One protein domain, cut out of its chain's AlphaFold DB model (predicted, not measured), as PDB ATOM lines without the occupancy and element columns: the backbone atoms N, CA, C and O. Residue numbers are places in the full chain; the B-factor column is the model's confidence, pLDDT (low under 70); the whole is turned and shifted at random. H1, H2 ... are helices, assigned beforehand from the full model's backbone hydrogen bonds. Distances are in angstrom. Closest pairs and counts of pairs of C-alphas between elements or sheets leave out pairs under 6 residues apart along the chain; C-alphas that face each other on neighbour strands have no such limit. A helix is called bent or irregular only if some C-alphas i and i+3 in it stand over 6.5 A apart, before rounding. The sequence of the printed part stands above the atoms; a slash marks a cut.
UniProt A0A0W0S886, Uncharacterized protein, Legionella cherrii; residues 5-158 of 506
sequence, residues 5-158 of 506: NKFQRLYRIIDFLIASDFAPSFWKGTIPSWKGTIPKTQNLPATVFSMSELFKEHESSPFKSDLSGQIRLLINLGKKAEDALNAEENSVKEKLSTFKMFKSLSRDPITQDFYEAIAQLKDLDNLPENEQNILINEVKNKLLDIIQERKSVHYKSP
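What this domain is: This is residues 5 to 158 of the 506 residues of an uncharacterized protein of Legionella cherrii (UniProt A0A0W0S886). Two helical hairpins, H3 with H4 and H6 with H7, cross where H4 and H6 meet midway in an X, and H1 bridges the gap between them, reaching from H7 to the side of H3. Short H2 sits past the last turn of H1, while residues 86 to 91 of H4 and residues 93 to 99, of which 99 belongs to the small helix H5, stick out at one end of the longest axis. The printed part has 154 residues with seven named helices, H1 to H7 in order along the chain, and no named strand; the class is all helix. The whole is compact, with a radius of gyration of the C-alphas of 16.2 A, and spans 48 by 34 by 28 A along its three main axes.

Where its parts are: H1 is residues 5 to 18, 20.2 A from first to last C-alpha, and begins with C-alpha 5 at (-156.333, -58.524, 73.916). H2 is residues 23 to 27, five residues. After residues 28 to 45, which hold no named element, H3 is residues 46 to 59 and 20.1 A long. H4, residues 67 to 92, is the longest helix, 38.5 A from C-alpha 67 at (-163.529, -67.765, 72.586) to C-alpha 92. H5 is residues 99 to 103. H6 is residues 109 to 126, 29.0 A long, and irregular: C-alphas 122 and 125 are 8.2 A apart, where a regular helix has about 5 A. H7 is residues 129 to 149, 30.4 A long, and ends with C-alpha 149 at (-133.613, -65.014, 67.826).

How they stand to each other: H1 is the hub, touching three helices. It touches H2 only at the corner by their link and only just, with 3 pairs of C-alphas within 8 A; the closest C-alphas are those of Leu 17 and Ala 23, 5.0 A apart. With residues 15 to 18 alone H1 touches H3, at a steep tilt of 50 degrees, opposite ways; the closest C-alphas, of Ile 18 and Ser 52, are 5.2 A apart. H1 touches H7 at a steep tilt of 40 degrees, the same way, and C-alphas 10 and 140 come closest at 5.0 A. H1 and H4 are near each other. H3 and H4 form a helical hairpin at a shallow tilt of 13 degrees, opposite ways, closest at the C-alphas of Met 51 and Leu 77, 6.1 A. H4 touches H6 at a steep tilt of 51 degrees, opposite ways, with 36 pairs of C-alphas within 8 A; the closest, of Gly 78 and Ala 119, are 4.0 A apart. H6 and H7 form a second helical hairpin at a shallow tilt of 11 degrees, opposite ways, closest at the C-alphas of Ala 117 and Val 139, 5.5 A. The helix packing is part aligned, part crossed: of 5 touching pairs, 2 are at a shallow tilt. H5 touches no helix; H3 and H7 are apart. In H1, H2, H3, H5 and H7 every O i to N i+4 pair is within hydrogen-bond range, against 19 of 22 in H4 and 7 of 14 in H6.

The domain as a whole: The two C-alphas farthest apart, of Pro 62 and Ser 97, lie 51.0 A from each other. The printed part has no cut. The link from H2 to H3 is long, with 18 residues. Mean pLDDT of the printed part is 74.5; the model is under 70 in 47 residues, among them 29 to 43, 87 to 108 and 151 to 157.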
ATOM      1  N   ASN A   5    -157.442 -59.211  74.588       68.19
ATOM      2  CA  ASN A   5    -156.333 -58.524  73.916       68.19
ATOM      3  C   ASN A   5    -155.064 -59.372  73.920       68.19
ATOM      4  O   ASN A   5    -154.424 -59.555  72.878       68.19
ATOM      5  N   LYS A   6    -154.712 -59.919  75.089       74.44
ATOM      6  CA  LYS A   6    -153.569 -60.836  75.228       74.44
ATOM      7  C   LYS A   6    -153.777 -62.083  74.378       74.44
ATOM      8  O   LYS A   6    -152.858 -62.508  73.675       74.44
ATOM      9  N   PHE A   7    -154.997 -62.613  74.406       81.19
ATOM     10  CA  PHE A   7    -155.381 -63.800  73.662       81.19
ATOM     11  C   PHE A   7    -155.239 -63.607  72.145       81.19
ATOM     12  O   PHE A   7    -154.537 -64.376  71.491       81.19
ATOM     13  N   GLN A   8    -155.814 -62.540  71.578       77.25
ATOM     14  CA  GLN A   8    -155.732 -62.272  70.138       77.25
ATOM     15  C   GLN A   8    -154.295 -62.024  69.662       77.25
ATOM     16  O   GLN A   8    -153.926 -62.415  68.551       77.25
ATOM     17  N   ARG A   9    -153.444 -61.409  70.495       78.75
ATOM     18  CA  ARG A   9    -152.033 -61.193  70.141       78.75
ATOM     19  C   ARG A   9    -151.267 -62.513  70.071       78.75
ATOM     20  O   ARG A   9    -150.536 -62.723  69.105       78.75
ATOM     21  N   LEU A  10    -151.480 -63.414  71.034       87.75
ATOM     22  CA  LEU A  10    -150.944 -64.777  70.980       87.75
ATOM     23  C   LEU A  10    -151.430 -65.509  69.721       87.75
ATOM     24  O   LEU A  10    -150.616 -66.072  68.992       87.75
ATOM     25  N   TYR A  11    -152.732 -65.441  69.435       85.88
ATOM     26  CA  TYR A  11    -153.344 -66.090  68.275       85.88
ATOM     27  C   TYR A  11    -152.685 -65.664  66.954       85.88
ATOM     28  O   TYR A  11    -152.293 -66.514  66.158       85.88
ATOM     29  N   ARG A  12    -152.456 -64.357  66.755       83.56
ATOM     30  CA  ARG A  12    -151.759 -63.813  65.571       83.56
ATOM     31  C   ARG A  12    -150.304 -64.264  65.456       83.56
ATOM     32  O   ARG A  12    -149.818 -64.494  64.352       83.56
ATOM     33  N   ILE A  13    -149.589 -64.359  66.578       88.00
ATOM     34  CA  ILE A  13    -148.197 -64.837  66.587       88.00
ATOM     35  C   ILE A  13    -148.150 -66.319  66.206       88.00
ATOM     36  O   ILE A  13    -147.285 -66.725  65.433       88.00
ATOM     37  N   ILE A  14    -149.092 -67.116  66.711       90.31
ATOM     38  CA  ILE A  14    -149.209 -68.529  66.351       90.31
ATOM     39  C   ILE A  14    -149.545 -68.669  64.865       90.31
ATOM     40  O   ILE A  14    -148.803 -69.357  64.169       90.31
ATOM     41  N   ASP A  15    -150.578 -67.981  64.365       87.81
ATOM     42  CA  ASP A  15    -150.938 -67.964  62.938       87.81
ATOM     43  C   ASP A  15    -149.716 -67.653  62.063       87.81
ATOM     44  O   ASP A  15    -149.358 -68.422  61.169       87.81
ATOM     45  N   PHE A  16    -148.987 -66.586  62.401       85.94
ATOM     46  CA  PHE A  16    -147.753 -66.224  61.717       85.94
ATOM     47  C   PHE A  16    -146.750 -67.383  61.639       85.94
ATOM     48  O   PHE A  16    -146.194 -67.649  60.569       85.94
ATOM     49  N   LEU A  17    -146.521 -68.059  62.765       87.38
ATOM     50  CA  LEU A  17    -145.539 -69.128  62.880       87.38
ATOM     51  C   LEU A  17    -145.973 -70.414  62.178       87.38
ATOM     52  O   LEU A  17    -145.097 -71.119  61.689       87.38
ATOM     53  N   ILE A  18    -147.263 -70.754  62.119       88.25
ATOM     54  CA  ILE A  18    -147.684 -72.092  61.663       88.25
ATOM     55  C   ILE A  18    -148.577 -72.098  60.422       88.25
ATOM     56  O   ILE A  18    -148.453 -73.023  59.624       88.25
ATOM     57  N   ALA A  19    -149.453 -71.110  60.237       83.50
ATOM     58  CA  ALA A  19    -150.538 -71.173  59.253       83.50
ATOM     59  C   ALA A  19    -150.447 -70.113  58.144       83.50
ATOM     60  O   ALA A  19    -150.903 -70.373  57.030       83.50
ATOM     61  N   SER A  20    -149.808 -68.971  58.403       81.62
ATOM     62  CA  SER A  20    -149.658 -67.898  57.419       81.62
ATOM     63  C   SER A  20    -148.775 -68.288  56.224       81.62
ATOM     64  O   SER A  20    -147.878 -69.132  56.331       81.62
ATOM     65  N   ASP A  21    -148.927 -67.575  55.104       79.94
ATOM     66  CA  ASP A  21    -148.077 -67.722  53.906       79.94
ATOM     67  C   ASP A  21    -146.579 -67.489  54.182       79.94
ATOM     68  O   ASP A  21    -145.710 -67.870  53.391       79.94
ATOM     69  N   PHE A  22    -146.251 -66.874  55.321       77.44
ATOM     70  CA  PHE A  22    -144.885 -66.596  55.743       77.44
ATOM     71  C   PHE A  22    -144.265 -67.704  56.597       77.44
ATOM     72  O   PHE A  22    -143.032 -67.771  56.675       77.44
ATOM     73  N   ALA A  23    -145.073 -68.593  57.185       82.06
ATOM     74  CA  ALA A  23    -144.592 -69.702  58.008       82.06
ATOM     75  C   ALA A  23    -143.518 -70.546  57.281       82.06
ATOM     76  O   ALA A  23    -142.444 -70.758  57.855       82.06
ATOM     77  N   PRO A  24    -143.682 -70.930  55.993       81.88
ATOM     78  CA  PRO A  24    -142.637 -71.615  55.225       81.88
ATOM     79  C   PRO A  24    -141.273 -70.911  55.224       81.88
ATOM     80  O   PRO A  24    -140.227 -71.558  55.275       81.88
ATOM     81  N   SER A  25    -141.259 -69.575  55.163       78.75
ATOM     82  CA  SER A  25    -140.015 -68.801  55.154       78.75
ATOM     83  C   SER A  25    -139.346 -68.763  56.523       78.75
ATOM     84  O   SER A  25    -138.116 -68.728  56.578       78.75
ATOM     85  N   PHE A  26    -140.124 -68.745  57.607       80.94
ATOM     86  CA  PHE A  26    -139.606 -68.773  58.976       80.94
ATOM     87  C   PHE A  26    -138.889 -70.098  59.264       80.94
ATOM     88  O   PHE A  26    -137.731 -70.113  59.698       80.94
ATOM     89  N   TRP A  27    -139.545 -71.207  58.916       80.94
ATOM     90  CA  TRP A  27    -139.052 -72.565  59.147       80.94
ATOM     91  C   TRP A  27    -138.019 -73.050  58.123       80.94
ATOM     92  O   TRP A  27    -137.416 -74.114  58.278       80.94
ATOM     93  N   LYS A  28    -137.750 -72.277  57.069       77.00
ATOM     94  CA  LYS A  28    -136.732 -72.635  56.080       77.00
ATOM     95  C   LYS A  28    -135.367 -72.820  56.753       77.00
ATOM     96  O   LYS A  28    -134.843 -71.897  57.374       77.00
ATOM     97  N   GLY A  29    -134.783 -74.009  56.599       67.44
ATOM     98  CA  GLY A  29    -133.481 -74.372  57.171       67.44
ATOM     99  C   GLY A  29    -133.523 -75.000  58.570       67.44
ATOM    100  O   GLY A  29    -132.481 -75.448  59.025       67.44
ATOM    101  N   THR A  30    -134.690 -75.092  59.226       69.38
ATOM    102  CA  THR A  30    -134.839 -75.870  60.478       69.38
ATOM    103  C   THR A  30    -135.035 -77.370  60.218       69.38
ATOM    104  O   THR A  30    -134.928 -78.195  61.122       69.38
ATOM    105  N   ILE A  31    -135.338 -77.735  58.969       61.41
ATOM    106  CA  ILE A  31    -135.592 -79.106  58.530       61.41
ATOM    107  C   ILE A  31    -134.245 -79.799  58.256       61.41
ATOM    108  O   ILE A  31    -133.525 -79.366  57.351       61.41
ATOM    109  N   PRO A  32    -133.888 -80.889  58.966       51.62
ATOM    110  CA  PRO A  32    -132.650 -81.608  58.694       51.62
ATOM    111  C   PRO A  32    -132.680 -82.205  57.282       51.62
ATOM    112  O   PRO A  32    -133.500 -83.074  56.986       51.62
ATOM    113  N   SER A  33    -131.725 -81.819  56.434       44.69
ATOM    114  CA  SER A  33    -131.530 -82.306  55.053       44.69
ATOM    115  C   SER A  33    -131.285 -83.821  54.894       44.69
ATOM    116  O   SER A  33    -131.055 -84.292  53.786       44.69
ATOM    117  N   TRP A  34    -131.313 -84.595  55.983       46.38
ATOM    118  CA  TRP A  34    -130.815 -85.971  56.086       46.38
ATOM    119  C   TRP A  34    -131.955 -86.991  56.249       46.38
ATOM    120  O   TRP A  34    -131.734 -88.192  56.102       46.38
ATOM    121  N   LYS A  35    -133.189 -86.546  56.541       43.31
ATOM    122  CA  LYS A  35    -134.371 -87.422  56.516       43.31
ATOM    123  C   LYS A  35    -134.832 -87.567  55.066       43.31
ATOM    124  O   LYS A  35    -135.609 -86.758  54.570       43.31
ATOM    125  N   GLY A  36    -134.349 -88.612  54.395       39.03
ATOM    126  CA  GLY A  36    -134.657 -88.985  53.004       39.03
ATOM    127  C   GLY A  36    -136.118 -89.357  52.700       39.03
ATOM    128  O   GLY A  36    -136.372 -90.097  51.759       39.03
ATOM    129  N   THR A  37    -137.078 -88.854  53.472       40.47
ATOM    130  CA  THR A  37    -138.523 -89.101  53.334       40.47
ATOM    131  C   THR A  37    -139.348 -87.869  53.709       40.47
ATOM    132  O   THR A  37    -140.488 -87.985  54.143       40.47
ATOM    133  N   ILE A  38    -138.798 -86.666  53.539       42.41
ATOM    134  CA  ILE A  38    -139.618 -85.452  53.516       42.41
ATOM    135  C   ILE A  38    -139.966 -85.210  52.046       42.41
ATOM    136  O   ILE A  38    -139.049 -85.017  51.240       42.41
ATOM    137  N   PRO A  39    -141.252 -85.270  51.650       39.19
ATOM    138  CA  PRO A  39    -141.655 -84.863  50.313       39.19
ATOM    139  C   PRO A  39    -141.064 -83.479  50.042       39.19
ATOM    140  O   PRO A  39    -141.197 -82.589  50.879       39.19
ATOM    141  N   LYS A  40    -140.435 -83.269  48.878       43.41
ATOM    142  CA  LYS A  40    -139.861 -81.967  48.461       43.41
ATOM    143  C   LYS A  40    -140.869 -80.795  48.496       43.41
ATOM    144  O   LYS A  40    -140.495 -79.665  48.211       43.41
ATOM    145  N   THR A  41    -142.131 -81.071  48.815       45.69
ATOM    146  CA  THR A  41    -143.264 -80.157  48.932       45.69
ATOM    147  C   THR A  41    -143.554 -79.678  50.363       45.69
ATOM    148  O   THR A  41    -144.322 -78.732  50.515       45.69
ATOM    149  N   GLN A  42    -142.971 -80.272  51.415       54.25
ATOM    150  CA  GLN A  42    -143.188 -79.816  52.797       54.25
ATOM    151  C   GLN A  42    -142.162 -78.751  53.201       54.25
ATOM    152  O   GLN A  42    -141.017 -79.051  53.529       54.25
ATOM    153  N   ASN A  43    -142.603 -77.491  53.210       67.12
ATOM    154  CA  ASN A  43    -141.803 -76.341  53.646       67.12
ATOM    155  C   ASN A  43    -141.891 -76.067  55.166       67.12
ATOM    156  O   ASN A  43    -141.422 -75.030  55.626       67.12
ATOM    157  N   LEU A  44    -142.508 -76.970  55.936       73.25
ATOM    158  CA  LEU A  44    -142.706 -76.870  57.387       73.25
ATOM    159  C   LEU A  44    -142.252 -78.173  58.071       73.25
ATOM    160  O   LEU A  44    -142.380 -79.243  57.467       73.25
ATOM    161  N   PRO A  45    -141.776 -78.133  59.332       80.94
ATOM    162  CA  PRO A  45    -141.610 -79.331  60.151       80.94
ATOM    163  C   PRO A  45    -142.921 -80.127  60.230       80.94
ATOM    164  O   PRO A  45    -143.994 -79.537  60.302       80.94
ATOM    165  N   ALA A  46    -142.856 -81.462  60.253       78.69
ATOM    166  CA  ALA A  46    -144.049 -82.318  60.174       78.69
ATOM    167  C   ALA A  46    -145.103 -82.014  61.261       78.69
ATOM    168  O   ALA A  46    -146.295 -81.946  60.962       78.69
ATOM    169  N   THR A  47    -144.673 -81.772  62.504       84.19
ATOM    170  CA  THR A  47    -145.576 -81.378  63.597       84.19
ATOM    171  C   THR A  47    -146.188 -80.000  63.347       84.19
ATOM    172  O   THR A  47    -147.392 -79.840  63.514       84.19
ATOM    173  N   VAL A  48    -145.396 -79.030  62.879       84.94
ATOM    174  CA  VAL A  48    -145.872 -77.682  62.525       84.94
ATOM    175  C   VAL A  48    -146.882 -77.735  61.377       84.94
ATOM    176  O   VAL A  48    -147.900 -77.057  61.428       84.94
ATOM    177  N   PHE A  49    -146.660 -78.586  60.373       84.88
ATOM    178  CA  PHE A  49    -147.640 -78.836  59.315       84.88
ATOM    179  C   PHE A  49    -148.940 -79.425  59.882       84.88
ATOM    180  O   PHE A  49    -150.026 -78.973  59.549       84.88
ATOM    181  N   SER A  50    -148.862 -80.392  60.800       85.38
ATOM    182  CA  SER A  50    -150.069 -80.923  61.444       85.38
ATOM    183  C   SER A  50    -150.801 -79.878  62.298       85.38
ATOM    184  O   SER A  50    -152.026 -79.911  62.382       85.38
ATOM    185  N   MET A  51    -150.067 -78.967  62.938       91.50
ATOM    186  CA  MET A  51    -150.631 -77.834  63.670       91.50
ATOM    187  C   MET A  51    -151.302 -76.824  62.730       91.50
ATOM    188  O   MET A  51    -152.357 -76.296  63.068       91.50
ATOM    189  N   SER A  52    -150.736 -76.578  61.545       89.88
ATOM    190  CA  SER A  52    -151.325 -75.667  60.560       89.88
ATOM    191  C   SER A  52    -152.632 -76.203  59.977       89.88
ATOM    192  O   SER A  52    -153.568 -75.434  59.777       89.88
ATOM    193  N   GLU A  53    -152.745 -77.520  59.790       89.12
ATOM    194  CA  GLU A  53    -154.005 -78.155  59.393       89.12
ATOM    195  C   GLU A  53    -155.085 -77.999  60.478       89.12
ATOM    196  O   GLU A  53    -156.198 -77.596  60.151       89.12
ATOM    197  N   LEU A  54    -154.753 -78.165  61.770       89.75
ATOM    198  CA  LEU A  54    -155.699 -77.855  62.860       89.75
ATOM    199  C   LEU A  54    -156.165 -76.394  62.829       89.75
ATOM    200  O   LEU A  54    -157.326 -76.098  63.110       89.75
ATOM    201  N   PHE A  55    -155.250 -75.476  62.519       88.06
ATOM    202  CA  PHE A  55    -155.562 -74.054  62.438       88.06
ATOM    203  C   PHE A  55    -156.570 -73.774  61.313       88.06
ATOM    204  O   PHE A  55    -157.573 -73.100  61.531       88.06
ATOM    205  N   LYS A  56    -156.364 -74.371  60.131       86.75
ATOM    206  CA  LYS A  56    -157.293 -74.274  58.989       86.75
ATOM    207  C   LYS A  56    -158.653 -74.916  59.275       86.75
ATOM    208  O   LYS A  56    -159.688 -74.372  58.886       86.75
ATOM    209  N   GLU A  57    -158.672 -76.063  59.951       86.31
ATOM    210  CA  GLU A  57    -159.910 -76.713  60.399       86.31
ATOM    211  C   GLU A  57    -160.704 -75.801  61.343       86.31
ATOM    212  O   GLU A  57    -161.922 -75.673  61.221       86.31
ATOM    213  N   HIS A  58    -160.023 -75.109  62.256       85.31
ATOM    214  CA  HIS A  58    -160.676 -74.167  63.152       85.31
ATOM    215  C   HIS A  58    -161.194 -72.917  62.420       85.31
ATOM    216  O   HIS A  58    -162.342 -72.532  62.640       85.31
ATOM    217  N   GLU A  59    -160.415 -72.332  61.506       82.38
ATOM    218  CA  GLU A  59    -160.817 -71.173  60.684       82.38
ATOM    219  C   GLU A  59    -162.019 -71.457  59.768       82.38
ATOM    220  O   GLU A  59    -162.810 -70.567  59.447       82.38
ATOM    221  N   SER A  60    -162.190 -72.715  59.360       81.88
ATOM    222  CA  SER A  60    -163.354 -73.168  58.586       81.88
ATOM    223  C   SER A  60    -164.552 -73.566  59.458       81.88
ATOM    224  O   SER A  60    -165.637 -73.820  58.933       81.88
ATOM    225  N   SER A  61    -164.393 -73.581  60.783       78.94
ATOM    226  CA  SER A  61    -165.449 -73.951  61.725       78.94
ATOM    227  C   SER A  61    -166.404 -72.782  62.027       78.94
ATOM    228  O   SER A  61    -166.007 -71.613  61.984       78.94
ATOM    229  N   PRO A  62    -167.660 -73.063  62.427       72.56
ATOM    230  CA  PRO A  62    -168.582 -72.028  62.904       72.56
ATOM    231  C   PRO A  62    -168.139 -71.390  64.234       72.56
ATOM    232  O   PRO A  62    -168.695 -70.372  64.631       72.56
ATOM    233  N   PHE A  63    -167.136 -71.963  64.908       72.44
ATOM    234  CA  PHE A  63    -166.616 -71.511  66.202       72.44
ATOM    235  C   PHE A  63    -165.304 -70.723  66.081       72.44
ATOM    236  O   PHE A  63    -164.638 -70.487  67.083       72.44
ATOM    237  N   LYS A  64    -164.911 -70.314  64.868       72.56
ATOM    238  CA  LYS A  64    -163.633 -69.621  64.620       72.56
ATOM    239  C   LYS A  64    -163.460 -68.311  65.397       72.56
ATOM    240  O   LYS A  64    -162.357 -67.934  65.776       72.56
ATOM    241  N   SER A  65    -164.564 -67.606  65.624       66.12
ATOM    242  CA  SER A  65    -164.612 -66.341  66.361       66.12
ATOM    243  C   SER A  65    -165.093 -66.518  67.798       66.12
ATOM    244  O   SER A  65    -165.206 -65.537  68.520       66.12
ATOM    245  N   ASP A  66    -165.416 -67.747  68.206       72.06
ATOM    246  CA  ASP A  66    -165.866 -68.040  69.559       72.06
ATOM    247  C   ASP A  66    -164.663 -68.306  70.470       72.06
ATOM    248  O   ASP A  66    -163.793 -69.121  70.150       72.06
ATOM    249  N   LEU A  67    -164.631 -67.649  71.631       75.12
ATOM    250  CA  LEU A  67    -163.529 -67.765  72.586       75.12
ATOM    251  C   LEU A  67    -163.318 -69.221  73.023       75.12
ATOM    252  O   LEU A  67    -162.178 -69.673  73.116       75.12
ATOM    253  N   SER A  68    -164.396 -69.984  73.243       78.50
ATOM    254  CA  SER A  68    -164.281 -71.393  73.642       78.50
ATOM    255  C   SER A  68    -163.676 -72.252  72.525       78.50
ATOM    256  O   SER A  68    -162.805 -73.090  72.778       78.50
ATOM    257  N   GLY A  69    -164.058 -71.982  71.273       81.31
ATOM    258  CA  GLY A  69    -163.456 -72.581  70.087       81.31
ATOM    259  C   GLY A  69    -161.964 -72.274  69.967       81.31
ATOM    260  O   GLY A  69    -161.167 -73.181  69.714       81.31
ATOM    261  N   GLN A  70    -161.572 -71.016  70.177       85.12
ATOM    262  CA  GLN A  70    -160.176 -70.590  70.080       85.12
ATOM    263  C   GLN A  70    -159.316 -71.166  71.220       85.12
ATOM    264  O   GLN A  70    -158.205 -71.633  70.970       85.12
ATOM    265  N   ILE A  71    -159.829 -71.213  72.458       87.56
ATOM    266  CA  ILE A  71    -159.162 -71.884  73.592       87.56
ATOM    267  C   ILE A  71    -158.923 -73.359  73.261       87.56
ATOM    268  O   ILE A  71    -157.817 -73.872  73.442       87.56
ATOM    269  N   ARG A  72    -159.937 -74.041  72.718       88.50
ATOM    270  CA  ARG A  72    -159.825 -75.450  72.329       88.50
ATOM    271  C   ARG A  72    -158.754 -75.668  71.261       88.50
ATOM    272  O   ARG A  72    -158.033 -76.665  71.330       88.50
ATOM    273  N   LEU A  73    -158.622 -74.752  70.298       91.62
ATOM    274  CA  LEU A  73    -157.527 -74.794  69.329       91.62
ATOM    275  C   LEU A  73    -156.168 -74.700  70.036       91.62
ATOM    276  O   LEU A  73    -155.328 -75.568  69.810       91.62
ATOM    277  N   LEU A  74    -155.962 -73.709  70.914       92.69
ATOM    278  CA  LEU A  74    -154.697 -73.541  71.644       92.69
ATOM    279  C   LEU A  74    -154.316 -74.787  72.458       92.69
ATOM    280  O   LEU A  74    -153.163 -75.212  72.421       92.69
ATOM    281  N   ILE A  75    -155.288 -75.417  73.118       93.81
ATOM    282  CA  ILE A  75    -155.090 -76.673  73.857       93.81
ATOM    283  C   ILE A  75    -154.649 -77.805  72.926       93.81
ATOM    284  O   ILE A  75    -153.702 -78.533  73.229       93.81
ATOM    285  N   ASN A  76    -155.310 -77.962  71.778       93.75
ATOM    286  CA  ASN A  76    -154.960 -78.999  70.806       93.75
ATOM    287  C   ASN A  76    -153.560 -78.778  70.213       93.75
ATOM    288  O   ASN A  76    -152.825 -79.745  69.998       93.75
ATOM    289  N   LEU A  77    -153.175 -77.520  69.981       94.38
ATOM    290  CA  LEU A  77    -151.812 -77.161  69.591       94.38
ATOM    291  C   LEU A  77    -150.814 -77.528  70.699       94.38
ATOM    292  O   LEU A  77    -149.799 -78.159  70.405       94.38
ATOM    293  N   GLY A  78    -151.132 -77.220  71.961       94.19
ATOM    294  CA  GLY A  78    -150.327 -77.594  73.127       94.19
ATOM    295  C   GLY A  78    -150.092 -79.099  73.233       94.19
ATOM    296  O   GLY A  78    -148.950 -79.540  73.344       94.19
ATOM    297  N   LYS A  79    -151.147 -79.907  73.082       94.12
ATOM    298  CA  LYS A  79    -151.047 -81.377  73.085       94.12
ATOM    299  C   LYS A  79    -150.155 -81.898  71.957       94.12
ATOM    300  O   LYS A  79    -149.274 -82.711  72.203       94.12
ATOM    301  N   LYS A  80    -150.301 -81.370  70.734       91.88
ATOM    302  CA  LYS A  80    -149.422 -81.747  69.610       91.88
ATOM    303  C   LYS A  80    -147.957 -81.377  69.843       91.88
ATOM    304  O   LYS A  80    -147.072 -82.101  69.387       91.88
ATOM    305  N   ALA A  81    -147.694 -80.242  70.488       90.81
ATOM    306  CA  ALA A  81    -146.337 -79.823  70.824       90.81
ATOM    307  C   ALA A  81    -145.721 -80.746  71.883       90.81
ATOM    308  O   ALA A  81    -144.586 -81.190  71.721       90.81
ATOM    309  N   GLU A  82    -146.489 -81.098  72.915       91.75
ATOM    310  CA  GLU A  82    -146.071 -82.064  73.929       91.75
ATOM    311  C   GLU A  82    -145.794 -83.452  73.331       91.75
ATOM    312  O   GLU A  82    -144.746 -84.039  73.603       91.75
ATOM    313  N   ASP A  83    -146.676 -83.960  72.468       88.31
ATOM    314  CA  ASP A  83    -146.472 -85.241  71.785       88.31
ATOM    315  C   ASP A  83    -145.156 -85.253  70.994       88.31
ATOM    316  O   ASP A  83    -144.438 -86.256  70.984       88.31
ATOM    317  N   ALA A  84    -144.807 -84.133  70.352       84.62
ATOM    318  CA  ALA A  84    -143.554 -83.997  69.618       84.62
ATOM    319  C   ALA A  84    -142.324 -84.030  70.540       84.62
ATOM    320  O   ALA A  84    -141.333 -84.667  70.185       84.62
ATOM    321  N   LEU A  85    -142.398 -83.412  71.724       83.81
ATOM    322  CA  LEU A  85    -141.337 -83.472  72.736       83.81
ATOM    323  C   LEU A  85    -141.172 -84.902  73.291       83.81
ATOM    324  O   LEU A  85    -140.055 -85.424  73.358       83.81
ATOM    325  N   ASN A  86    -142.284 -85.577  73.601       80.44
ATOM    326  CA  ASN A  86    -142.311 -86.899  74.243       80.44
ATOM    327  C   ASN A  86    -141.981 -88.064  73.294       80.44
ATOM    328  O   ASN A  86    -141.342 -89.046  73.691       80.44
ATOM    329  N   ALA A  87    -142.373 -87.975  72.017       69.38
ATOM    330  CA  ALA A  87    -142.019 -88.967  70.995       69.38
ATOM    331  C   ALA A  87    -140.494 -89.127  70.851       69.38
ATOM    332  O   ALA A  87    -139.991 -90.177  70.440       69.38
ATOM    333  N   GLU A  88    -139.738 -88.097  71.220       56.22
ATOM    334  CA  GLU A  88    -138.291 -88.105  71.131       56.22
ATOM    335  C   GLU A  88    -137.626 -88.655  72.403       56.22
ATOM    336  O   GLU A  88    -136.644 -89.389  72.257       56.22
ATOM    337  N   GLU A  89    -138.194 -88.445  73.599       50.19
ATOM    338  CA  GLU A  89    -137.760 -89.089  74.856       50.19
ATOM    339  C   GLU A  89    -137.863 -90.622  74.795       50.19
ATOM    340  O   GLU A  89    -136.928 -91.335  75.172       50.19
ATOM    341  N   ASN A  90    -138.954 -91.148  74.232       39.53
ATOM    342  CA  ASN A  90    -139.141 -92.595  74.093       39.53
ATOM    343  C   ASN A  90    -138.181 -93.221  73.063       39.53
ATOM    344  O   ASN A  90    -137.756 -94.362  73.230       39.53
ATOM    345  N   SER A  91    -137.726 -92.457  72.061       45.06
ATOM    346  CA  SER A  91    -136.692 -92.907  71.111       45.06
ATOM    347  C   SER A  91    -135.275 -92.958  71.710       45.06
ATOM    348  O   SER A  91    -134.393 -93.622  71.161       45.06
ATOM    349  N   VAL A  92    -135.031 -92.250  72.825       42.59
ATOM    350  CA  VAL A  92    -133.722 -92.165  73.507       42.59
ATOM    351  C   VAL A  92    -133.452 -93.394  74.379       42.59
ATOM    352  O   VAL A  92    -132.288 -93.721  74.619       42.59
ATOM    353  N   LYS A  93    -134.496 -94.125  74.794       44.94
ATOM    354  CA  LYS A  93    -134.344 -95.372  75.560       44.94
ATOM    355  C   LYS A  93    -133.936 -96.585  74.713       44.94
ATOM    356  O   LYS A  93    -133.456 -97.553  75.290       44.94
ATOM    357  N   GLU A  94    -134.037 -96.535  73.379       44.03
ATOM    358  CA  GLU A  94    -133.865 -97.742  72.550       44.03
ATOM    359  C   GLU A  94    -132.591 -97.864  71.696       44.03
ATOM    360  O   GLU A  94    -132.347 -98.963  71.203       44.03
ATOM    361  N   LYS A  95    -131.716 -96.854  71.514       42.41
ATOM    362  CA  LYS A  95    -130.465 -97.065  70.734       42.41
ATOM    363  C   LYS A  95    -129.227 -96.351  71.298       42.41
ATOM    364  O   LYS A  95    -129.165 -95.128  71.396       42.41
ATOM    365  N   LEU A  96    -128.229 -97.167  71.651       44.62
ATOM    366  CA  LEU A  96    -126.983 -96.836  72.348       44.62
ATOM    367  C   LEU A  96    -125.906 -96.131  71.484       44.62
ATOM    368  O   LEU A  96    -125.739 -96.388  70.296       44.62
ATOM    369  N   SER A  97    -125.178 -95.265  72.196       43.72
ATOM    370  CA  SER A  97    -123.834 -94.666  72.046       43.72
ATOM    371  C   SER A  97    -123.396 -93.871  70.802       43.72
ATOM    372  O   SER A  97    -122.829 -92.802  71.014       43.72
ATOM    373  N   THR A  98    -123.658 -94.240  69.545       41.09
ATOM    374  CA  THR A  98    -123.096 -93.475  68.392       41.09
ATOM    375  C   THR A  98    -124.016 -92.360  67.878       41.09
ATOM    376  O   THR A  98    -123.561 -91.375  67.301       41.09
ATOM    377  N   PHE A  99    -125.322 -92.466  68.139       42.38
ATOM    378  CA  PHE A  99    -126.329 -91.492  67.694       42.38
ATOM    379  C   PHE A  99    -126.413 -90.228  68.566       42.38
ATOM    380  O   PHE A  99    -126.952 -89.218  68.116       42.38
ATOM    381  N   LYS A 100    -125.883 -90.251  69.800       37.84
ATOM    382  CA  LYS A 100    -125.968 -89.113  70.733       37.84
ATOM    383  C   LYS A 100    -125.141 -87.906  70.278       37.84
ATOM    384  O   LYS A 100    -125.639 -86.794  70.384       37.84
ATOM    385  N   MET A 101    -123.950 -88.119  69.706       36.41
ATOM    386  CA  MET A 101    -123.119 -87.021  69.182       36.41
ATOM    387  C   MET A 101    -123.700 -86.379  67.915       36.41
ATOM    388  O   MET A 101    -123.522 -85.186  67.710       36.41
ATOM    389  N   PHE A 102    -124.435 -87.132  67.088       39.97
ATOM    390  CA  PHE A 102    -125.056 -86.589  65.874       39.97
ATOM    391  C   PHE A 102    -126.439 -85.969  66.123       39.97
ATOM    392  O   PHE A 102    -126.784 -85.008  65.443       39.97
ATOM    393  N   LYS A 103    -127.220 -86.440  67.112       38.81
ATOM    394  CA  LYS A 103    -128.520 -85.832  67.473       38.81
ATOM    395  C   LYS A 103    -128.388 -84.523  68.260       38.81
ATOM    396  O   LYS A 103    -129.211 -83.637  68.056       38.81
ATOM    397  N   SER A 104    -127.353 -84.357  69.092       35.50
ATOM    398  CA  SER A 104    -127.063 -83.058  69.732       35.50
ATOM    399  C   SER A 104    -126.646 -81.977  68.724       35.50
ATOM    400  O   SER A 104    -126.683 -80.798  69.044       35.50
ATOM    401  N   LEU A 105    -126.280 -82.381  67.502       38.84
ATOM    402  CA  LEU A 105    -126.021 -81.520  66.344       38.84
ATOM    403  C   LEU A 105    -127.236 -81.394  65.395       38.84
ATOM    404  O   LEU A 105    -127.142 -80.679  64.402       38.84
ATOM    405  N   SER A 106    -128.361 -82.090  65.648       45.28
ATOM    406  CA  SER A 106    -129.457 -82.241  64.671       45.28
ATOM    407  C   SER A 106    -130.767 -81.526  65.007       45.28
ATOM    408  O   SER A 106    -131.732 -81.709  64.260       45.28
ATOM    409  N   ARG A 107    -130.860 -80.770  66.107       54.91
ATOM    410  CA  ARG A 107    -132.020 -79.901  66.347       54.91
ATOM    411  C   ARG A 107    -131.612 -78.451  66.231       54.91
ATOM    412  O   ARG A 107    -130.696 -78.004  66.909       54.91
ATOM    413  N   ASP A 108    -132.335 -77.743  65.375       68.44
ATOM    414  CA  ASP A 108    -132.379 -76.293  65.429       68.44
ATOM    415  C   ASP A 108    -133.052 -75.915  66.769       68.44
ATOM    416  O   ASP A 108    -134.216 -76.300  66.956       68.44
ATOM    417  N   PRO A 109    -132.349 -75.235  67.700       77.75
ATOM    418  CA  PRO A 109    -132.877 -74.834  69.011       77.75
ATOM    419  C   PRO A 109    -134.254 -74.169  68.916       77.75
ATOM    420  O   PRO A 109    -135.161 -74.506  69.668       77.75
ATOM    421  N   ILE A 110    -134.475 -73.394  67.852       82.19
ATOM    422  CA  ILE A 110    -135.731 -72.689  67.569       82.19
ATOM    423  C   ILE A 110    -136.933 -73.635  67.472       82.19
ATOM    424  O   ILE A 110    -138.044 -73.272  67.849       82.19
ATOM    425  N   THR A 111    -136.739 -74.854  66.958       83.25
ATOM    426  CA  THR A 111    -137.836 -75.829  66.846       83.25
ATOM    427  C   THR A 111    -138.201 -76.415  68.204       83.25
ATOM    428  O   THR A 111    -139.376 -76.650  68.472       83.25
ATOM    429  N   GLN A 112    -137.201 -76.648  69.055       84.44
ATOM    430  CA  GLN A 112    -137.421 -77.165  70.398       84.44
ATOM    431  C   GLN A 112    -138.067 -76.102  71.289       84.44
ATOM    432  O   GLN A 112    -139.117 -76.375  71.866       84.44
ATOM    433  N   ASP A 113    -137.518 -74.888  71.302       87.88
ATOM    434  CA  ASP A 113    -138.041 -73.770  72.092       87.88
ATOM    435  C   ASP A 113    -139.491 -73.446  71.701       87.88
ATOM    436  O   ASP A 113    -140.337 -73.176  72.555       87.88
ATOM    437  N   PHE A 114    -139.824 -73.552  70.408       91.44
ATOM    438  CA  PHE A 114    -141.197 -73.410  69.927       91.44
ATOM    439  C   PHE A 114    -142.137 -74.474  70.506       91.44
ATOM    440  O   PHE A 114    -143.218 -74.133  70.989       91.44
ATOM    441  N   TYR A 115    -141.754 -75.755  70.483       91.69
ATOM    442  CA  TYR A 115    -142.595 -76.807  71.060       91.69
ATOM    443  C   TYR A 115    -142.718 -76.666  72.577       91.69
ATOM    444  O   TYR A 115    -143.822 -76.801  73.095       91.69
ATOM    445  N   GLU A 116    -141.641 -76.330  73.285       91.88
ATOM    446  CA  GLU A 116    -141.682 -76.079  74.730       91.88
ATOM    447  C   GLU A 116    -142.596 -74.893  75.075       91.88
ATOM    448  O   GLU A 116    -143.360 -74.955  76.042       91.88
ATOM    449  N   ALA A 117    -142.581 -73.826  74.268       93.25
ATOM    450  CA  ALA A 117    -143.485 -72.690  74.423       93.25
ATOM    451  C   ALA A 117    -144.955 -73.103  74.246       93.25
ATOM    452  O   ALA A 117    -145.773 -72.846  75.127       93.25
ATOM    453  N   ILE A 118    -145.292 -73.766  73.136       95.75
ATOM    454  CA  ILE A 118    -146.676 -74.141  72.814       95.75
ATOM    455  C   ILE A 118    -147.212 -75.235  73.748       95.75
ATOM    456  O   ILE A 118    -148.376 -75.169  74.139       95.75
ATOM    457  N   ALA A 119    -146.386 -76.207  74.152       94.25
ATOM    458  CA  ALA A 119    -146.796 -77.334  74.995       94.25
ATOM    459  C   ALA A 119    -147.397 -76.900  76.338       94.25
ATOM    460  O   ALA A 119    -148.282 -77.576  76.860       94.25
ATOM    461  N   GLN A 120    -146.988 -75.742  76.867       93.94
ATOM    462  CA  GLN A 120    -147.548 -75.196  78.105       93.94
ATOM    463  C   GLN A 120    -149.060 -74.901  77.998       93.94
ATOM    464  O   GLN A 120    -149.751 -74.929  79.008       93.94
ATOM    465  N   LEU A 121    -149.605 -74.679  76.792       94.62
ATOM    466  CA  LEU A 121    -151.030 -74.381  76.575       94.62
ATOM    467  C   LEU A 121    -151.960 -75.602  76.699       94.62
ATOM    468  O   LEU A 121    -153.178 -75.443  76.645       94.62
ATOM    469  N   LYS A 122    -151.425 -76.821  76.842       94.25
ATOM    470  CA  LYS A 122    -152.208 -78.072  76.821       94.25
ATOM    471  C   LYS A 122    -153.270 -78.185  77.925       94.25
ATOM    472  O   LYS A 122    -154.254 -78.893  77.726       94.25
ATOM    473  N   ASP A 123    -153.051 -77.501  79.048       88.06
ATOM    474  CA  ASP A 123    -153.897 -77.528  80.248       88.06
ATOM    475  C   ASP A 123    -154.556 -76.166  80.507       88.06
ATOM    476  O   ASP A 123    -154.982 -75.880  81.624       88.06
ATOM    477  N   LEU A 124    -154.624 -75.296  79.490       88.62
ATOM    478  CA  LEU A 124    -155.126 -73.930  79.641       88.62
ATOM    479  C   LEU A 124    -156.539 -73.892  80.254       88.62
ATOM    480  O   LEU A 124    -156.804 -73.065  81.117       88.62
ATOM    481  N   ASP A 125    -157.436 -74.800  79.872       87.06
ATOM    482  CA  ASP A 125    -158.807 -74.888  80.400       87.06
ATOM    483  C   ASP A 125    -158.901 -75.365  81.858       87.06
ATOM    484  O   ASP A 125    -159.901 -75.097  82.526       87.06
ATOM    485  N   ASN A 126    -157.865 -76.033  82.369       86.75
ATOM    486  CA  ASN A 126    -157.810 -76.519  83.748       86.75
ATOM    487  C   ASN A 126    -157.392 -75.430  84.747       86.75
ATOM    488  O   ASN A 126    -157.597 -75.588  85.954       86.75
ATOM    489  N   LEU A 127    -156.821 -74.330  84.253       81.62
ATOM    490  CA  LEU A 127    -156.342 -73.229  85.078       81.62
ATOM    491  C   LEU A 127    -157.474 -72.251  85.434       81.62
ATOM    492  O   LEU A 127    -158.377 -72.022  84.624       81.62
ATOM    493  N   PRO A 128    -157.434 -71.621  86.619       77.00
ATOM    494  CA  PRO A 128    -158.219 -70.425  86.912       77.00
ATOM    495  C   PRO A 128    -157.987 -69.313  85.872       77.00
ATOM    496  O   PRO A 128    -156.896 -69.180  85.322       77.00
ATOM    497  N   GLU A 129    -158.993 -68.474  85.609       73.19
ATOM    498  CA  GLU A 129    -158.939 -67.470  84.527       73.19
ATOM    499  C   GLU A 129    -157.757 -66.483  84.637       73.19
ATOM    500  O   GLU A 129    -157.260 -65.980  83.629       73.19
ATOM    501  N   ASN A 130    -157.299 -66.175  85.852       69.00
ATOM    502  CA  ASN A 130    -156.127 -65.328  86.079       69.00
ATOM    503  C   ASN A 130    -154.823 -66.041  85.680       69.00
ATOM    504  O   ASN A 130    -153.996 -65.455  84.983       69.00
ATOM    505  N   GLU A 131    -154.671 -67.314  86.043       78.69
ATOM    506  CA  GLU A 131    -153.534 -68.147  85.639       78.69
ATOM    507  C   GLU A 131    -153.519 -68.379  84.122       78.69
ATOM    508  O   GLU A 131    -152.457 -68.320  83.503       78.69
ATOM    509  N   GLN A 132    -154.694 -68.517  83.493       84.19
ATOM    510  CA  GLN A 132    -154.815 -68.549  82.031       84.19
ATOM    511  C   GLN A 132    -154.214 -67.294  81.387       84.19
ATOM    512  O   GLN A 132    -153.424 -67.389  80.450       84.19
ATOM    513  N   ASN A 133    -154.548 -66.108  81.905       77.88
ATOM    514  CA  ASN A 133    -154.044 -64.837  81.381       77.88
ATOM    515  C   ASN A 133    -152.527 -64.672  81.545       77.88
ATOM    516  O   ASN A 133    -151.878 -64.098  80.664       77.88
ATOM    517  N   ILE A 134    -151.969 -65.159  82.656       80.25
ATOM    518  CA  ILE A 134    -150.520 -65.173  82.897       80.25
ATOM    519  C   ILE A 134    -149.849 -66.082  81.867       80.25
ATOM    520  O   ILE A 134    -148.982 -65.621  81.121       80.25
ATOM    521  N   LEU A 135    -150.325 -67.323  81.750       88.06
ATOM    522  CA  LEU A 135    -149.779 -68.316  80.835       88.06
ATOM    523  C   LEU A 135    -149.838 -67.855  79.370       88.06
ATOM    524  O   LEU A 135    -148.844 -67.946  78.650       88.06
ATOM    525  N   ILE A 136    -150.970 -67.295  78.926       88.19
ATOM    526  CA  ILE A 136    -151.120 -66.736  77.572       88.19
ATOM    527  C   ILE A 136    -150.029 -65.697  77.293       88.19
ATOM    528  O   ILE A 136    -149.413 -65.708  76.224       88.19
ATOM    529  N   ASN A 137    -149.765 -64.801  78.245       83.50
ATOM    530  CA  ASN A 137    -148.763 -63.754  78.079       83.50
ATOM    531  C   ASN A 137    -147.326 -64.305  78.105       83.50
ATOM    532  O   ASN A 137    -146.479 -63.830  77.347       83.50
ATOM    533  N   GLU A 138    -147.046 -65.306  78.939       87.06
ATOM    534  CA  GLU A 138    -145.749 -65.989  78.980       87.06
ATOM    535  C   GLU A 138    -145.442 -66.699  77.662       87.06
ATOM    536  O   GLU A 138    -144.382 -66.470  77.076       87.06
ATOM    537  N   VAL A 139    -146.383 -67.499  77.152       92.25
ATOM    538  CA  VAL A 139    -146.227 -68.194  75.868       92.25
ATOM    539  C   VAL A 139    -146.065 -67.184  74.737       92.25
ATOM    540  O   VAL A 139    -145.144 -67.310  73.935       92.25
ATOM    541  N   LYS A 140    -146.884 -66.124  74.712       89.94
ATOM    542  CA  LYS A 140    -146.753 -65.022  73.746       89.94
ATOM    543  C   LYS A 140    -145.333 -64.446  73.739       89.94
ATOM    544  O   LYS A 140    -144.745 -64.293  72.672       89.94
ATOM    545  N   ASN A 141    -144.779 -64.131  74.911       85.38
ATOM    546  CA  ASN A 141    -143.435 -63.565  75.022       85.38
ATOM    547  C   ASN A 141    -142.354 -64.546  74.557       85.38
ATOM    548  O   ASN A 141    -141.515 -64.146  73.756       85.38
ATOM    549  N   LYS A 142    -142.431 -65.824  74.960       90.31
ATOM    550  CA  LYS A 142    -141.506 -66.871  74.491       90.31
ATOM    551  C   LYS A 142    -141.511 -66.982  72.963       90.31
ATOM    552  O   LYS A 142    -140.455 -67.015  72.343       90.31
ATOM    553  N   LEU A 143    -142.691 -66.973  72.337       90.81
ATOM    554  CA  LEU A 143    -142.810 -67.024  70.877       90.81
ATOM    555  C   LEU A 143    -142.222 -65.783  70.190       90.81
ATOM    556  O   LEU A 143    -141.590 -65.911  69.144       90.81
ATOM    557  N   LEU A 144    -142.403 -64.589  70.758       86.19
ATOM    558  CA  LEU A 144    -141.786 -63.370  70.225       86.19
ATOM    559  C   LEU A 144    -140.261 -63.423  70.318       86.19
ATOM    560  O   LEU A 144    -139.593 -63.067  69.348       86.19
ATOM    561  N   ASP A 145    -139.723 -63.890  71.443       85.31
ATOM    562  CA  ASP A 145    -138.280 -64.014  71.649       85.31
ATOM    563  C   ASP A 145    -137.683 -65.019  70.638       85.31
ATOM    564  O   ASP A 145    -136.714 -64.692  69.954       85.31
ATOM    565  N   ILE A 146    -138.356 -66.153  70.384       87.50
ATOM    566  CA  ILE A 146    -137.984 -67.112  69.322       87.50
ATOM    567  C   ILE A 146    -137.930 -66.443  67.935       87.50
ATOM    568  O   ILE A 146    -137.018 -66.693  67.138       87.50
ATOM    569  N   ILE A 147    -138.891 -65.566  67.613       83.88
ATOM    570  CA  ILE A 147    -138.889 -64.834  66.338       83.88
ATOM    571  C   ILE A 147    -137.714 -63.846  66.270       83.88
ATOM    572  O   ILE A 147    -137.102 -63.714  65.208       83.88
ATOM    573  N   GLN A 148    -137.385 -63.164  67.373       80.00
ATOM    574  CA  GLN A 148    -136.240 -62.243  67.444       80.00
ATOM    575  C   GLN A 148    -134.900 -62.974  67.302       80.00
ATOM    576  O   GLN A 148    -133.977 -62.472  66.653       80.00
ATOM    577  N   GLU A 149    -134.798 -64.164  67.887       79.25
ATOM    578  CA  GLU A 149    -133.613 -65.014  67.826       79.25
ATOM    579  C   GLU A 149    -133.399 -65.637  66.445       79.25
ATOM    580  O   GLU A 149    -132.261 -65.979  66.102       79.25
ATOM    581  N   ARG A 150    -134.443 -65.708  65.600       76.19
ATOM    582  CA  ARG A 150    -134.351 -66.177  64.208       76.19
ATOM    583  C   ARG A 150    -133.534 -65.215  63.335       76.19
ATOM    584  O   ARG A 150    -134.048 -64.502  62.475       76.19
ATOM    585  N   LYS A 151    -132.212 -65.267  63.481       58.72
ATOM    586  CA  LYS A 151    -131.223 -64.584  62.640       58.72
ATOM    587  C   LYS A 151    -130.811 -65.485  61.473       58.72
ATOM    588  O   LYS A 151    -129.684 -65.962  61.413       58.72
ATOM    589  N   SER A 152    -131.728 -65.756  60.544       57.91
ATOM    590  CA  SER A 152    -131.414 -66.513  59.322       57.91
ATOM    591  C   SER A 152    -131.276 -65.579  58.121       57.91
ATOM    592  O   SER A 152    -132.151 -64.759  57.866       57.91
ATOM    593  N   VAL A 153    -130.218 -65.755  57.321       52.59
ATOM    594  CA  VAL A 153    -130.007 -65.035  56.043       52.59
ATOM    595  C   VAL A 153    -131.168 -65.275  55.060       52.59
ATOM    596  O   VAL A 153    -131.419 -64.469  54.165       52.59
ATOM    597  N   HIS A 154    -131.908 -66.375  55.238       55.97
ATOM    598  CA  HIS A 154    -133.052 -66.756  54.410       55.97
ATOM    599  C   HIS A 154    -134.406 -66.286  54.947       55.97
ATOM    600  O   HIS A 154    -135.409 -66.469  54.259       55.97
ATOM    601  N   TYR A 155    -134.446 -65.692  56.139       65.69
ATOM    602  CA  TYR A 155    -135.671 -65.205  56.754       65.69
ATOM    603  C   TYR A 155    -135.610 -63.685  56.893       65.69
ATOM    604  O   TYR A 155    -134.869 -63.133  57.703       65.69
ATOM    605  N   LYS A 156    -136.427 -63.000  56.094       67.44
ATOM    606  CA  LYS A 156    -136.783 -61.606  56.342       67.44
ATOM    607  C   LYS A 156    -138.161 -61.612  56.974       67.44
ATOM    608  O   LYS A 156    -139.133 -61.959  56.307       67.44
ATOM    609  N   SER A 157    -138.222 -61.258  58.255       68.56
ATOM    610  CA  SER A 157    -139.493 -61.141  58.960       68.56
ATOM    611  C   SER A 157    -140.413 -60.179  58.194       68.56
ATOM    612  O   SER A 157    -139.964 -59.090  57.816       68.56
ATOM    613  N   PRO A 158    -141.661 -60.571  57.893       73.88
ATOM    614  CA  PRO A 158    -142.600 -59.709  57.189       73.88
ATOM    615  C   PRO A 158    -142.853 -58.425  57.955       73.88
ATOM    616  O   PRO A 158    -142.769 -58.398  59.183       73.88
TER     617      PRO A 158